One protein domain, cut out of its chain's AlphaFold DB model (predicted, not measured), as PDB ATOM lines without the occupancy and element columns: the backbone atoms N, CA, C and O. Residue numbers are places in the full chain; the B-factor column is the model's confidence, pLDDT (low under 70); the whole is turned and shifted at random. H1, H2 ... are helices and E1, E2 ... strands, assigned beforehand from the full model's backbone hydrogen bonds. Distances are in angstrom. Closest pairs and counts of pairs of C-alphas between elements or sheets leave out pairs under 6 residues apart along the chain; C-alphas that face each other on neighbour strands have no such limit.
ATOM      1  N   ASP A  45      96.011 121.711  23.240       58.84
ATOM      2  CA  ASP A  45      94.862 122.278  23.953       58.84
ATOM      3  C   ASP A  45      93.701 121.270  24.060       58.84
ATOM      4  O   ASP A  45      93.013 121.209  25.075       58.84
ATOM      5  N   TYR A  46      93.599 120.346  23.097       65.69
ATOM      6  CA  TYR A  46      92.802 119.112  23.186       65.69
ATOM      7  C   TYR A  46      93.195 118.241  24.395       65.69
ATOM      8  O   TYR A  46      92.341 117.765  25.141       65.69
ATOM      9  N   GLN A  47      94.498 118.075  24.646       71.06
ATOM     10  CA  GLN A  47      95.001 117.357  25.816       71.06
ATOM     11  C   GLN A  47      94.799 118.159  27.112       71.06
ATOM     12  O   GLN A  47      94.629 117.550  28.166       71.06
ATOM     13  N   LEU A  48      94.800 119.497  27.070       74.31
ATOM     14  CA  LEU A  48      94.437 120.336  28.220       74.31
ATOM     15  C   LEU A  48      92.953 120.174  28.572       74.31
ATOM     16  O   LEU A  48      92.652 119.909  29.733       74.31
ATOM     17  N   LEU A  49      92.056 120.216  27.581       74.31
ATOM     18  CA  LEU A  49      90.626 119.938  27.741       74.31
ATOM     19  C   LEU A  49      90.387 118.534  28.326       74.31
ATOM     20  O   LEU A  49      89.717 118.405  29.347       74.31
ATOM     21  N   ILE A  50      91.012 117.493  27.763       80.38
ATOM     22  CA  ILE A  50      90.928 116.118  28.291       80.38
ATOM     23  C   ILE A  50      91.432 116.023  29.739       80.38
ATOM     24  O   ILE A  50      90.806 115.347  30.556       80.38
ATOM     25  N   ASN A  51      92.539 116.689  30.085       83.81
ATOM     26  CA  ASN A  51      93.044 116.685  31.462       83.81
ATOM     27  C   ASN A  51      92.097 117.442  32.411       83.81
ATOM     28  O   ASN A  51      91.884 116.984  33.527       83.81
ATOM     29  N   LYS A  52      91.510 118.564  31.972       83.38
ATOM     30  CA  LYS A  52      90.519 119.351  32.727       83.38
ATOM     31  C   LYS A  52      89.280 118.511  33.042       83.38
ATOM     32  O   LYS A  52      88.917 118.399  34.205       83.38
ATOM     33  N   ILE A  53      88.708 117.839  32.040       85.50
ATOM     34  CA  ILE A  53      87.554 116.940  32.207       85.50
ATOM     35  C   ILE A  53      87.887 115.790  33.168       85.50
ATOM     36  O   ILE A  53      87.134 115.540  34.102       85.50
ATOM     37  N   LYS A  54      89.035 115.119  32.992       88.62
ATOM     38  CA  LYS A  54      89.464 114.025  33.885       88.62
ATOM     39  C   LYS A  54      89.631 114.486  35.336       88.62
ATOM     40  O   LYS A  54      89.202 113.780  36.248       88.62
ATOM     41  N   ASN A  55      90.212 115.668  35.540       90.12
ATOM     42  CA  ASN A  55      90.573 116.181  36.861       90.12
ATOM     43  C   ASN A  55      89.456 116.971  37.572       90.12
ATOM     44  O   ASN A  55      89.607 117.240  38.761       90.12
ATOM     45  N   ALA A  56      88.374 117.358  36.885       89.81
ATOM     46  CA  ALA A  56      87.268 118.119  37.475       89.81
ATOM     47  C   ALA A  56      86.633 117.369  38.660       89.81
ATOM     48  O   ALA A  56      86.369 116.172  38.565       89.81
ATOM     49  N   THR A  57      86.367 118.057  39.767       91.31
ATOM     50  CA  THR A  57      85.736 117.474  40.967       91.31
ATOM     51  C   THR A  57      84.237 117.768  41.057       91.31
ATOM     52  O   THR A  57      83.513 117.082  41.777       91.31
ATOM     53  N   SER A  58      83.748 118.721  40.260       90.50
ATOM     54  CA  SER A  58      82.329 119.026  40.071       90.50
ATOM     55  C   SER A  58      81.967 119.133  38.585       90.50
ATOM     56  O   SER A  58      82.813 119.440  37.743       90.50
ATOM     57  N   ILE A  59      80.690 118.915  38.241       87.75
ATOM     58  CA  ILE A  59      80.196 119.144  36.868       87.75
ATOM     59  C   ILE A  59      80.353 120.633  36.495       87.75
ATOM     60  O   ILE A  59      80.635 120.961  35.345       87.75
ATOM     61  N   THR A  60      80.300 121.530  37.485       86.69
ATOM     62  CA  THR A  60      80.618 122.954  37.333       86.69
ATOM     63  C   THR A  60      82.044 123.177  36.820       86.69
ATOM     64  O   THR A  60      82.203 123.846  35.809       86.69
ATOM     65  N   GLU A  61      83.069 122.566  37.428       86.06
ATOM     66  CA  GLU A  61      84.465 122.636  36.936       86.06
ATOM     67  C   GLU A  61      84.652 121.982  35.555       86.06
ATOM     68  O   GLU A  61      85.527 122.373  34.777       86.06
ATOM     69  N   MET A  62      83.834 120.973  35.234       83.75
ATOM     70  CA  MET A  62      83.832 120.330  33.919       83.75
ATOM     71  C   MET A  62      83.196 121.217  32.832       83.75
ATOM     72  O   MET A  62      83.594 121.123  31.671       83.75
ATOM     73  N   ALA A  63      82.239 122.078  33.184       79.31
ATOM     74  CA  ALA A  63      81.562 122.986  32.257       79.31
ATOM     75  C   ALA A  63      82.228 124.370  32.147       79.31
ATOM     76  O   ALA A  63      82.264 124.947  31.060       79.31
ATOM     77  N   GLU A  64      82.771 124.898  33.249       74.88
ATOM     78  CA  GLU A  64      83.360 126.238  33.349       74.88
ATOM     79  C   GLU A  64      84.380 126.500  32.235       74.88
ATOM     80  O   GLU A  64      85.364 125.777  32.097       74.88
ATOM     81  N   GLY A  65      84.174 127.545  31.427       61.31
ATOM     82  CA  GLY A  65      85.101 127.921  30.352       61.31
ATOM     83  C   GLY A  65      85.284 126.854  29.262       61.31
ATOM     84  O   GLY A  65      86.369 126.756  28.693       61.31
ATOM     85  N   ASN A  66      84.268 126.024  29.018       64.75
ATOM     86  CA  ASN A  66      84.153 125.119  27.871       64.75
ATOM     87  C   ASN A  66      82.879 125.473  27.068       64.75
ATOM     88  O   ASN A  66      82.056 126.260  27.521       64.75
ATOM     89  N   PHE A  67      82.678 124.866  25.893       69.94
ATOM     90  CA  PHE A  67      81.499 125.069  25.023       69.94
ATOM     91  C   PHE A  67      80.197 124.412  25.552       69.94
ATOM     92  O   PHE A  67      79.329 124.030  24.771       69.94
ATOM     93  N   LEU A  68      80.088 124.196  26.867       76.69
ATOM     94  CA  LEU A  68      79.084 123.323  27.479       76.69
ATOM     95  C   LEU A  68      77.998 124.134  28.183       76.69
ATOM     96  O   LEU A  68      78.229 124.727  29.237       76.69
ATOM     97  N   ASN A  69      76.792 124.089  27.625       80.12
ATOM     98  CA  ASN A  69      75.600 124.727  28.169       80.12
ATOM     99  C   ASN A  69      75.105 123.951  29.399       80.12
ATOM    100  O   ASN A  69      74.320 123.006  29.298       80.12
ATOM    101  N   TYR A  70      75.606 124.314  30.576       84.50
ATOM    102  CA  TYR A  70      75.358 123.595  31.824       84.50
ATOM    103  C   TYR A  70      74.189 124.193  32.615       84.50
ATOM    104  O   TYR A  70      74.226 125.345  33.047       84.50
ATOM    105  N   ARG A  71      73.147 123.382  32.825       82.94
ATOM    106  CA  ARG A  71      71.919 123.732  33.546       82.94
ATOM    107  C   ARG A  71      71.804 122.910  34.824       82.94
ATOM    108  O   ARG A  71      71.693 121.685  34.774       82.94
ATOM    109  N   VAL A  72      71.787 123.598  35.965       83.56
ATOM    110  CA  VAL A  72      71.692 122.982  37.296       83.56
ATOM    111  C   VAL A  72      70.309 123.208  37.878       83.56
ATOM    112  O   VAL A  72      69.885 124.348  38.063       83.56
ATOM    113  N   TYR A  73      69.643 122.124  38.257       81.69
ATOM    114  CA  TYR A  73      68.382 122.182  38.981       81.69
ATOM    115  C   TYR A  73      68.626 121.951  40.478       81.69
ATOM    116  O   TYR A  73      69.597 121.316  40.902       81.69
ATOM    117  N   ARG A  94      71.266 114.273  32.187       93.94
ATOM    118  CA  ARG A  94      71.620 113.946  30.796       93.94
ATOM    119  C   ARG A  94      72.572 114.940  30.135       93.94
ATOM    120  O   ARG A  94      72.550 116.137  30.414       93.94
ATOM    121  N   LEU A  95      73.352 114.420  29.200       93.25
ATOM    122  CA  LEU A  95      74.106 115.154  28.190       93.25
ATOM    123  C   LEU A  95      73.304 115.128  26.879       93.25
ATOM    124  O   LEU A  95      72.811 114.076  26.481       93.25
ATOM    125  N   GLU A  96      73.168 116.261  26.199       93.31
ATOM    126  CA  GLU A  96      72.543 116.361  24.876       93.31
ATOM    127  C   GLU A  96      73.535 116.936  23.864       93.31
ATOM    128  O   GLU A  96      74.089 118.012  24.081       93.31
ATOM    129  N   ILE A  97      73.706 116.251  22.737       93.38
ATOM    130  CA  ILE A  97      74.385 116.769  21.545       93.38
ATOM    131  C   ILE A  97      73.295 117.206  20.565       93.38
ATOM    132  O   ILE A  97      72.460 116.383  20.189       93.38
ATOM    133  N   VAL A  98      73.284 118.476  20.155       93.81
ATOM    134  CA  VAL A  98      72.330 119.003  19.166       93.81
ATOM    135  C   VAL A  98      73.070 119.312  17.869       93.81
ATOM    136  O   VAL A  98      73.995 120.125  17.864       93.81
ATOM    137  N   PHE A  99      72.650 118.691  16.769       94.94
ATOM    138  CA  PHE A  99      73.162 118.977  15.428       94.94
ATOM    139  C   PHE A  99      72.385 120.134  14.785       94.94
ATOM    140  O   PHE A  99      71.196 120.333  15.062       94.94
ATOM    141  N   LYS A 100      73.048 120.910  13.926       93.81
ATOM    142  CA  LYS A 100      72.386 121.976  13.165       93.81
ATOM    143  C   LYS A 100      71.559 121.420  11.999       93.81
ATOM    144  O   LYS A 100      71.872 120.365  11.451       93.81
ATOM    145  N   ALA A 101      70.523 122.158  11.607       94.69
ATOM    146  CA  ALA A 101      69.601 121.799  10.528       94.69
ATOM    147  C   ALA A 101      70.201 121.870   9.109       94.69
ATOM    148  O   ALA A 101      69.709 121.194   8.209       94.69
ATOM    149  N   ASP A 102      71.255 122.667   8.905       91.00
ATOM    150  CA  ASP A 102      71.973 122.828   7.630       91.00
ATOM    151  C   ASP A 102      72.960 121.680   7.336       91.00
ATOM    152  O   ASP A 102      73.461 121.544   6.217       91.00
ATOM    153  N   VAL A 103      73.231 120.822   8.323       93.75
ATOM    154  CA  VAL A 103      74.167 119.702   8.198       93.75
ATOM    155  C   VAL A 103      73.514 118.545   7.447       93.75
ATOM    156  O   VAL A 103      72.422 118.082   7.778       93.75
ATOM    157  N   GLU A 104      74.221 118.010   6.450       95.12
ATOM    158  CA  GLU A 104      73.733 116.895   5.639       95.12
ATOM    159  C   GLU A 104      73.334 115.689   6.512       95.12
ATOM    160  O   GLU A 104      74.159 115.138   7.249       95.12
ATOM    161  N   LYS A 105      72.085 115.213   6.380       94.38
ATOM    162  CA  LYS A 105      71.548 114.089   7.177       94.38
ATOM    163  C   LYS A 105      72.427 112.827   7.123       94.38
ATOM    164  O   LYS A 105      72.495 112.091   8.105       94.38
ATOM    165  N   SER A 106      73.157 112.585   6.027       95.94
ATOM    166  CA  SER A 106      74.098 111.454   5.930       95.94
ATOM    167  C   SER A 106      75.306 111.590   6.876       95.94
ATOM    168  O   SER A 106      75.784 110.581   7.402       95.94
ATOM    169  N   LYS A 107      75.771 112.821   7.130       96.12
ATOM    170  CA  LYS A 107      76.867 113.167   8.048       96.12
ATOM    171  C   LYS A 107      76.400 113.053   9.501       96.12
ATOM    172  O   LYS A 107      77.068 112.400  10.300       96.12
ATOM    173  N   ILE A 108      75.205 113.571   9.810       95.75
ATOM    174  CA  ILE A 108      74.565 113.400  11.128       95.75
ATOM    175  C   ILE A 108      74.408 111.908  11.452       95.75
ATOM    176  O   ILE A 108      74.855 111.455  12.504       95.75
ATOM    177  N   ASN A 109      73.877 111.114  10.517       95.56
ATOM    178  CA  ASN A 109      73.707 109.673  10.711       95.56
ATOM    179  C   ASN A 109      75.043 108.938  10.943       95.56
ATOM    180  O   ASN A 109      75.091 108.015  11.753       95.56
ATOM    181  N   GLN A 110      76.148 109.365  10.320       95.56
ATOM    182  CA  GLN A 110      77.482 108.821  10.614       95.56
ATOM    183  C   GLN A 110      77.934 109.124  12.053       95.56
ATOM    184  O   GLN A 110      78.477 108.235  12.712       95.56
ATOM    185  N   TYR A 111      77.673 110.328  12.576       94.69
ATOM    186  CA  TYR A 111      77.939 110.647  13.985       94.69
ATOM    187  C   TYR A 111      77.050 109.841  14.935       94.69
ATOM    188  O   TYR A 111      77.563 109.226  15.867       94.69
ATOM    189  N   VAL A 112      75.745 109.770  14.670       94.81
ATOM    190  CA  VAL A 112      74.761 109.014  15.467       94.81
ATOM    191  C   VAL A 112      75.121 107.526  15.545       94.81
ATOM    192  O   VAL A 112      75.144 106.951  16.633       94.81
ATOM    193  N   GLU A 113      75.477 106.899  14.422       94.12
ATOM    194  CA  GLU A 113      75.915 105.497  14.382       94.12
ATOM    195  C   GLU A 113      77.285 105.260  15.028       94.12
ATOM    196  O   GLU A 113      77.584 104.135  15.432       94.12
ATOM    197  N   SER A 114      78.123 106.292  15.136       93.12
ATOM    198  CA  SER A 114      79.403 106.216  15.853       93.12
ATOM    199  C   SER A 114      79.213 106.386  17.364       93.12
ATOM    200  O   SER A 114      79.833 105.663  18.141       93.12
ATOM    201  N   LEU A 115      78.298 107.269  17.784       91.69
ATOM    202  CA  LEU A 115      77.882 107.455  19.177       91.69
ATOM    203  C   LEU A 115      77.258 106.173  19.749       91.69
ATOM    204  O   LEU A 115      77.696 105.708  20.800       91.69
ATOM    205  N   LYS A 116      76.302 105.557  19.033       91.25
ATOM    206  CA  LYS A 116      75.653 104.288  19.428       91.25
ATOM    207  C   LYS A 116      76.679 103.204  19.781       91.25
ATOM    208  O   LYS A 116      76.746 102.788  20.935       91.25
ATOM    209  N   LYS A 117      77.556 102.851  18.835       90.06
ATOM    210  CA  LYS A 117      78.589 101.794  18.970       90.06
ATOM    211  C   LYS A 117      79.561 102.009  20.129       90.06
ATOM    212  O   LYS A 117      80.168 101.061  20.622       90.06
ATOM    213  N   LEU A 118      79.734 103.257  20.551       86.00
ATOM    214  CA  LEU A 118      80.694 103.663  21.572       86.00
ATOM    215  C   LEU A 118      80.046 103.747  22.978       86.00
ATOM    216  O   LEU A 118      80.731 103.649  24.003       86.00
ATOM    217  N   LEU A 119      78.712 103.833  23.042       83.19
ATOM    218  CA  LEU A 119      77.889 103.851  24.264       83.19
ATOM    219  C   LEU A 119      77.188 102.506  24.566       83.19
ATOM    220  O   LEU A 119      76.857 102.247  25.723       83.19
ATOM    221  N   GLU A 120      77.039 101.656  23.545       65.00
ATOM    222  CA  GLU A 120      76.210 100.439  23.356       65.00
ATOM    223  C   GLU A 120      76.123  99.368  24.472       65.00
ATOM    224  O   GLU A 120      75.476  98.339  24.280       65.00
ATOM    225  N   LYS A 121      76.781  99.546  25.625       64.12
ATOM    226  CA  LYS A 121      76.806  98.572  26.736       64.12
ATOM    227  C   LYS A 121      76.562  99.146  28.131       64.12
ATOM    228  O   LYS A 121      76.270  98.367  29.033       64.12
ATOM    229  N   ASN A 122      76.681 100.463  28.322       69.50
ATOM    230  CA  ASN A 122      76.692 101.073  29.659       69.50
ATOM    231  C   ASN A 122      75.667 102.205  29.847       69.50
ATOM    232  O   ASN A 122      75.392 102.564  30.986       69.50
ATOM    233  N   HIS A 123      75.110 102.767  28.769       81.00
ATOM    234  CA  HIS A 123      74.379 104.040  28.812       81.00
ATOM    235  C   HIS A 123      72.980 103.939  28.204       81.00
ATOM    236  O   HIS A 123      72.815 103.366  27.129       81.00
ATOM    237  N   GLN A 124      71.982 104.556  28.847       89.12
ATOM    238  CA  GLN A 124      70.695 104.828  28.199       89.12
ATOM    239  C   GLN A 124      70.848 106.066  27.304       89.12
ATOM    240  O   GLN A 124      71.272 107.124  27.769       89.12
ATOM    241  N   TYR A 125      70.503 105.945  26.024       92.31
ATOM    242  CA  TYR A 125      70.551 107.044  25.059       92.31
ATOM    243  C   TYR A 125      69.338 107.019  24.124       92.31
ATOM    244  O   TYR A 125      68.744 105.968  23.885       92.31
ATOM    245  N   ILE A 126      68.978 108.183  23.586       93.00
ATOM    246  CA  ILE A 126      67.928 108.363  22.574       93.00
ATOM    247  C   ILE A 126      68.454 109.346  21.526       93.00
ATOM    248  O   ILE A 126      69.007 110.384  21.878       93.00
ATOM    249  N   TYR A 127      68.240 109.044  20.247       95.19
ATOM    250  CA  TYR A 127      68.369 110.018  19.165       95.19
ATOM    251  C   TYR A 127      66.973 110.391  18.671       95.19
ATOM    252  O   TYR A 127      66.198 109.496  18.334       95.19
ATOM    253  N   GLY A 128      66.668 111.686  18.643       96.00
ATOM    254  CA  GLY A 128      65.520 112.220  17.920       96.00
ATOM    255  C   GLY A 128      65.939 112.661  16.519       96.00
ATOM    256  O   GLY A 128      66.841 113.491  16.386       96.00
ATOM    257  N   GLU A 129      65.311 112.095  15.488       95.62
ATOM    258  CA  GLU A 129      65.624 112.387  14.085       95.62
ATOM    259  C   GLU A 129      65.050 113.738  13.653       95.62
ATOM    260  O   GLU A 129      65.710 114.481  12.928       95.62
ATOM    261  N   HIS A 130      63.863 114.094  14.146       96.31
ATOM    262  CA  HIS A 130      63.242 115.389  13.874       96.31
ATOM    263  C   HIS A 130      63.881 116.499  14.716       96.31
ATOM    264  O   HIS A 130      64.189 117.581  14.224       96.31
ATOM    265  N   THR A 131      64.133 116.229  15.994       96.12
ATOM    266  CA  THR A 131      64.714 117.188  16.947       96.12
ATOM    267  C   THR A 131      66.236 117.323  16.860       96.12
ATOM    268  O   THR A 131      66.811 118.109  17.618       96.12
ATOM    269  N   LEU A 132      66.892 116.566  15.967       97.25
ATOM    270  CA  LEU A 132      68.346 116.543  15.737       97.25
ATOM    271  C   LEU A 132      69.171 116.461  17.035       97.25
ATOM    272  O   LEU A 132      70.257 117.034  17.149       97.25
ATOM    273  N   THR A 133      68.636 115.768  18.044       96.31
ATOM    274  CA  THR A 133      69.170 115.759  19.412       96.31
ATOM    275  C   THR A 133      69.510 114.332  19.831       96.31
ATOM    276  O   THR A 133      68.642 113.461  19.881       96.31
ATOM    277  N   PHE A 134      70.777 114.092  20.169       95.88
ATOM    278  CA  PHE A 134      71.255 112.843  20.760       95.88
ATOM    279  C   PHE A 134      71.398 113.028  22.277       95.88
ATOM    280  O   PHE A 134      72.338 113.670  22.748       95.88
ATOM    281  N   SER A 135      70.447 112.494  23.042       94.81
ATOM    282  CA  SER A 135      70.431 112.515  24.509       94.81
ATOM    283  C   SER A 135      71.116 111.274  25.082       94.81
ATOM    284  O   SER A 135      70.870 110.160  24.621       94.81
ATOM    285  N   ILE A 136      71.915 111.448  26.134       94.56
ATOM    286  CA  ILE A 136      72.623 110.392  26.873       94.56
ATOM    287  C   ILE A 136      72.365 110.619  28.362       94.56
ATOM    288  O   ILE A 136      72.712 111.679  28.882       94.56
ATOM    289  N   ALA A 137      71.759 109.657  29.050       94.06
ATOM    290  CA  ALA A 137      71.598 109.720  30.497       94.06
ATOM    291  C   ALA A 137      72.942 109.472  31.198       94.06
ATOM    292  O   ALA A 137      73.738 108.660  30.725       94.06
ATOM    293  N   PHE A 138      73.166 110.136  32.334       93.62
ATOM    294  CA  PHE A 138      74.303 109.857  33.214       93.62
ATOM    295  C   PHE A 138      73.845 109.693  34.667       93.62
ATOM    296  O   PHE A 138      72.892 110.342  35.105       93.62
ATOM    297  N   GLU A 139      74.523 108.830  35.420       92.62
ATOM    298  CA  GLU A 139      74.240 108.633  36.846       92.62
ATOM    299  C   GLU A 139      74.920 109.729  37.695       92.62
ATOM    300  O   GLU A 139      74.245 110.445  38.439       92.62
ATOM    301  N   ASP A 140      76.234 109.931  37.524       91.56
ATOM    302  CA  ASP A 140      77.043 110.900  38.281       91.56
ATOM    303  C   ASP A 140      78.117 111.626  37.429       91.56
ATOM    304  O   ASP A 140      78.130 111.549  36.199       91.56
ATOM    305  N   ILE A 141      79.010 112.381  38.087       92.31
ATOM    306  CA  ILE A 141      80.109 113.109  37.434       92.31
ATOM    307  C   ILE A 141      81.129 112.191  36.751       92.31
ATOM    308  O   ILE A 141      81.598 112.530  35.667       92.31
ATOM    309  N   GLU A 142      81.502 111.056  37.342       92.94
ATOM    310  CA  GLU A 142      82.483 110.156  36.732       92.94
ATOM    311  C   GLU A 142      81.877 109.479  35.503       92.94
ATOM    312  O   GLU A 142      82.524 109.404  34.459       92.94
ATOM    313  N   ASP A 143      80.606 109.091  35.576       91.94
ATOM    314  CA  ASP A 143      79.863 108.562  34.434       91.94
ATOM    315  C   ASP A 143      79.724 109.591  33.290       91.94
ATOM    316  O   ASP A 143      79.978 109.285  32.116       91.94
ATOM    317  N   LEU A 144      79.441 110.855  33.628       92.38
ATOM    318  CA  LEU A 144      79.439 111.972  32.680       92.38
ATOM    319  C   LEU A 144      80.831 112.222  32.070       92.38
ATOM    320  O   LEU A 144      80.934 112.403  30.856       92.38
ATOM    321  N   LYS A 145      81.915 112.182  32.860       91.50
ATOM    322  CA  LYS A 145      83.296 112.284  32.350       91.50
ATOM    323  C   LYS A 145      83.613 111.164  31.367       91.50
ATOM    324  O   LYS A 145      84.142 111.449  30.294       91.50
ATOM    325  N   GLN A 146      83.312 109.908  31.716       89.06
ATOM    326  CA  GLN A 146      83.564 108.767  30.832       89.06
ATOM    327  C   GLN A 146      82.797 108.935  29.520       89.06
ATOM    328  O   GLN A 146      83.395 108.822  28.451       89.06
ATOM    329  N   SER A 147      81.509 109.283  29.596       88.56
ATOM    330  CA  SER A 147      80.650 109.557  28.436       88.56
ATOM    331  C   SER A 147      81.178 110.698  27.567       88.56
ATOM    332  O   SER A 147      81.197 110.594  26.343       88.56
ATOM    333  N   PHE A 148      81.665 111.778  28.175       87.00
ATOM    334  CA  PHE A 148      82.136 112.947  27.443       87.00
ATOM    335  C   PHE A 148      83.501 112.731  26.778       87.00
ATOM    336  O   PHE A 148      83.686 113.094  25.619       87.00
ATOM    337  N   LEU A 149      84.453 112.092  27.465       85.62
ATOM    338  CA  LEU A 149      85.756 111.732  26.887       85.62
ATOM    339  C   LEU A 149      85.581 110.814  25.668       85.62
ATOM    340  O   LEU A 149      86.156 111.072  24.613       85.62
ATOM    341  N   LYS A 150      84.700 109.819  25.803       84.81
ATOM    342  CA  LYS A 150      84.214 108.939  24.734       84.81
ATOM    343  C   LYS A 150      83.679 109.695  23.504       84.81
ATOM    344  O   LYS A 150      83.973 109.317  22.375       84.81
ATOM    345  N   ILE A 151      82.915 110.772  23.701       83.44
ATOM    346  CA  ILE A 151      82.383 111.610  22.608       83.44
ATOM    347  C   ILE A 151      83.498 112.442  21.955       83.44
ATOM    348  O   ILE A 151      83.554 112.559  20.733       83.44
ATOM    349  N   VAL A 152      84.423 112.985  22.750       79.00
ATOM    350  CA  VAL A 152      85.576 113.773  22.270       79.00
ATOM    351  C   VAL A 152      86.546 112.937  21.416       79.00
ATOM    352  O   VAL A 152      87.223 113.477  20.536       79.00
ATOM    353  N   GLU A 153      86.596 111.618  21.617       78.81
ATOM    354  CA  GLU A 153      87.351 110.681  20.773       78.81
ATOM    355  C   GLU A 153      86.759 110.513  19.357       78.81
ATOM    356  O   GLU A 153      87.510 110.206  18.431       78.81
ATOM    357  N   LEU A 154      85.462 110.790  19.144       79.31
ATOM    358  CA  LEU A 154      84.811 110.690  17.824       79.31
ATOM    359  C   LEU A 154      85.164 111.826  16.853       79.31
ATOM    360  O   LEU A 154      84.882 111.706  15.663       79.31
ATOM    361  N   GLN A 155      85.766 112.920  17.337       78.31
ATOM    362  CA  GLN A 155      86.165 114.079  16.520       78.31
ATOM    363  C   GLN A 155      85.023 114.641  15.644       78.31
ATOM    364  O   GLN A 155      85.230 114.979  14.477       78.31
ATOM    365  N   ILE A 156      83.817 114.744  16.221       80.25
ATOM    366  CA  ILE A 156      82.671 115.439  15.611       80.25
ATOM    367  C   ILE A 156      83.095 116.870  15.249       80.25
ATOM    368  O   ILE A 156      83.779 117.534  16.034       80.25
ATOM    369  N   ASP A 157      82.722 117.344  14.058       82.44
ATOM    370  CA  ASP A 157      83.058 118.700  13.632       82.44
ATOM    371  C   ASP A 157      82.184 119.702  14.399       82.44
ATOM    372  O   ASP A 157      80.963 119.705  14.267       82.44
ATOM    373  N   PHE A 158      82.802 120.564  15.209       76.81
ATOM    374  CA  PHE A 158      82.080 121.570  15.993       76.81
ATOM    375  C   PHE A 158      81.277 122.552  15.132       76.81
ATOM    376  O   PHE A 158      80.339 123.158  15.638       76.81
ATOM    377  N   ASN A 159      81.593 122.687  13.839       82.50
ATOM    378  CA  ASN A 159      80.798 123.507  12.926       82.50
ATOM    379  C   ASN A 159      79.411 122.896  12.642       82.50
ATOM    380  O   ASN A 159      78.496 123.653  12.321       82.50
ATOM    381  N   ASP A 160      79.243 121.578  12.814       88.12
ATOM    382  CA  ASP A 160      77.973 120.857  12.638       88.12
ATOM    383  C   ASP A 160      77.091 120.853  13.900       88.12
ATOM    384  O   ASP A 160      75.936 120.418  13.869       88.12
ATOM    385  N   LEU A 161      77.643 121.280  15.038       88.44
ATOM    386  CA  LEU A 161      76.953 121.283  16.323       88.44
ATOM    387  C   LEU A 161      76.310 122.644  16.579       88.44
ATOM    388  O   LEU A 161      76.939 123.688  16.426       88.44
ATOM    389  N   LEU A 162      75.043 122.619  16.990       88.38
ATOM    390  CA  LEU A 162      74.315 123.797  17.452       88.38
ATOM    391  C   LEU A 162      74.646 124.076  18.924       88.38
ATOM    392  O   LEU A 162      74.924 125.207  19.304       88.38
ATOM    393  N   GLN A 163      74.588 123.028  19.751       88.31
ATOM    394  CA  GLN A 163      74.740 123.077  21.206       88.31
ATOM    395  C   GLN A 163      75.276 121.740  21.726       88.31
ATOM    396  O   GLN A 163      74.973 120.678  21.171       88.31
ATOM    397  N   VAL A 164      75.970 121.780  22.865       88.38
ATOM    398  CA  VAL A 164      76.153 120.609  23.731       88.38
ATOM    399  C   VAL A 164      75.704 120.988  25.141       88.38
ATOM    400  O   VAL A 164      76.350 121.791  25.814       88.38
ATOM    401  N   ASN A 165      74.564 120.442  25.567       88.38
ATOM    402  CA  ASN A 165      73.881 120.820  26.804       88.38
ATOM    403  C   ASN A 165      74.078 119.750  27.889       88.38
ATOM    404  O   ASN A 165      73.976 118.558  27.607       88.38
ATOM    405  N   ILE A 166      74.297 120.159  29.139       90.56
ATOM    406  CA  ILE A 166      74.357 119.267  30.308       90.56
ATOM    407  C   ILE A 166      73.238 119.664  31.265       90.56
ATOM    408  O   ILE A 166      73.262 120.755  31.829       90.56
ATOM    409  N   PHE A 167      72.282 118.766  31.480       90.12
ATOM    410  CA  PHE A 167      71.207 118.923  32.453       90.12
ATOM    411  C   PHE A 167      71.557 118.103  33.695       90.12
ATOM    412  O   PHE A 167      71.519 116.874  33.667       90.12
ATOM    413  N   ASP A 168      71.895 118.783  34.784       90.94
ATOM    414  CA  ASP A 168      72.111 118.200  36.109       90.94
ATOM    415  C   ASP A 168      70.830 118.408  36.926       90.94
ATOM    416  O   ASP A 168      70.653 119.417  37.620       90.94
ATOM    417  N   THR A 169      69.877 117.483  36.754       88.81
ATOM    418  CA  THR A 169      68.520 117.604  37.312       88.81
ATOM    419  C   THR A 169      68.418 117.117  38.757       88.81
ATOM    420  O   THR A 169      67.417 117.386  39.417       88.81
TER     421      THR A 169
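AT A GLANCE: This is residues 45 to 73 and 94 to 169 of the 708 residues of the protein "Subtilase family protein" of Mycoplasma agassizii (UniProt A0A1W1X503). One twisted sheet of five strands forms a wall with helices over one face and the other face bare: the long helices H3 and H4 run along the strands, and the short helix H2 covers E1 at one edge. H1 packs on H4 and is off the sheet. The printed part has 105 residues, in the order H1 H2 E1 E2 H3 E3 E4 H4 E5; the mixed sheet runs E1 E5 E2 E4 E3, with E1 and E5 parallel and the other neighbours antiparallel. The class is mixed, helices and strands, and the whole is compact, with a radius of gyration of the C-alphas of 13.2 A and spans of 37 by 28 by 25 A.

IN THESE COORDINATES: H1, residues 45 to 55, begins at C-alpha 45 (94.862, 122.278, 23.953) and is 14.9 A long. H2 is residues 59 to 63 and E1 is residues 68 to 72. After the cut come E2, residues 94 to 99, 16.2 A, and H3, residues 105 to 119, 20.9 A. E3 is residues 125 to 128 and E4 is residues 133 to 137. H4, residues 141 to 152, is 16.1 A long. E5, residues 161 to 168, is 20.6 A long and ends at C-alpha 168 (72.111, 118.200, 36.109).

HOW THE PARTS SIT: E1 and E5 are parallel, with N 71 and O 166 at 2.8 A. E5 and E2 are antiparallel, with N 96 and O 165 at 2.8 A. E2 and E4 are antiparallel, with N 95 and O 136 at 2.8 A. E3 and E4 form a hairpin, with N 126 and O 135 at 2.9 A. These pairs are within hydrogen-bond range. E2, H3, E3 and E4, H4, E5 are split strand-helix-strand units, each with another strand between its two strands in the sheet and a right-handed crossover. H3 and H4 on one face of the sheet E1 E5 E2 E4 E3 make two layers, a sheet with helices on one face, at heights over the sheet of 9.4 A for H3 and 10.0 A for H4; H2 lies on the same face as H3 and H4, over E1, at a height over the sheet of 8.7 A. H3 and H4 only just touch, with 3 pairs of C-alphas within 8 A, closest at Leu 115 and Ile 151, 7.0 A. H1 touches H4 at a shallow tilt of 19 degrees, opposite ways; the closest C-alphas, Ile 53 and Lys 145, are 6.3 A apart. Every O i to N i+4 pair is within hydrogen-bond range in H1, H2 and H4, and 10 of 11 in H3.

THE WHOLE: The C-alphas of Thr 57 and Ser 106, the two farthest apart, are 37.4 A apart. Residues 74 to 93 are not printed, and C-alphas 73 and 94 are 12.1 A apart across the cut. Of the links that are printed whole, H4 to E5 is short, the others are tight and none is long. The mean pLDDT of the printed part is 86.9; residues 45 to 46, 65 to 67 and 120 to 122 are under 70.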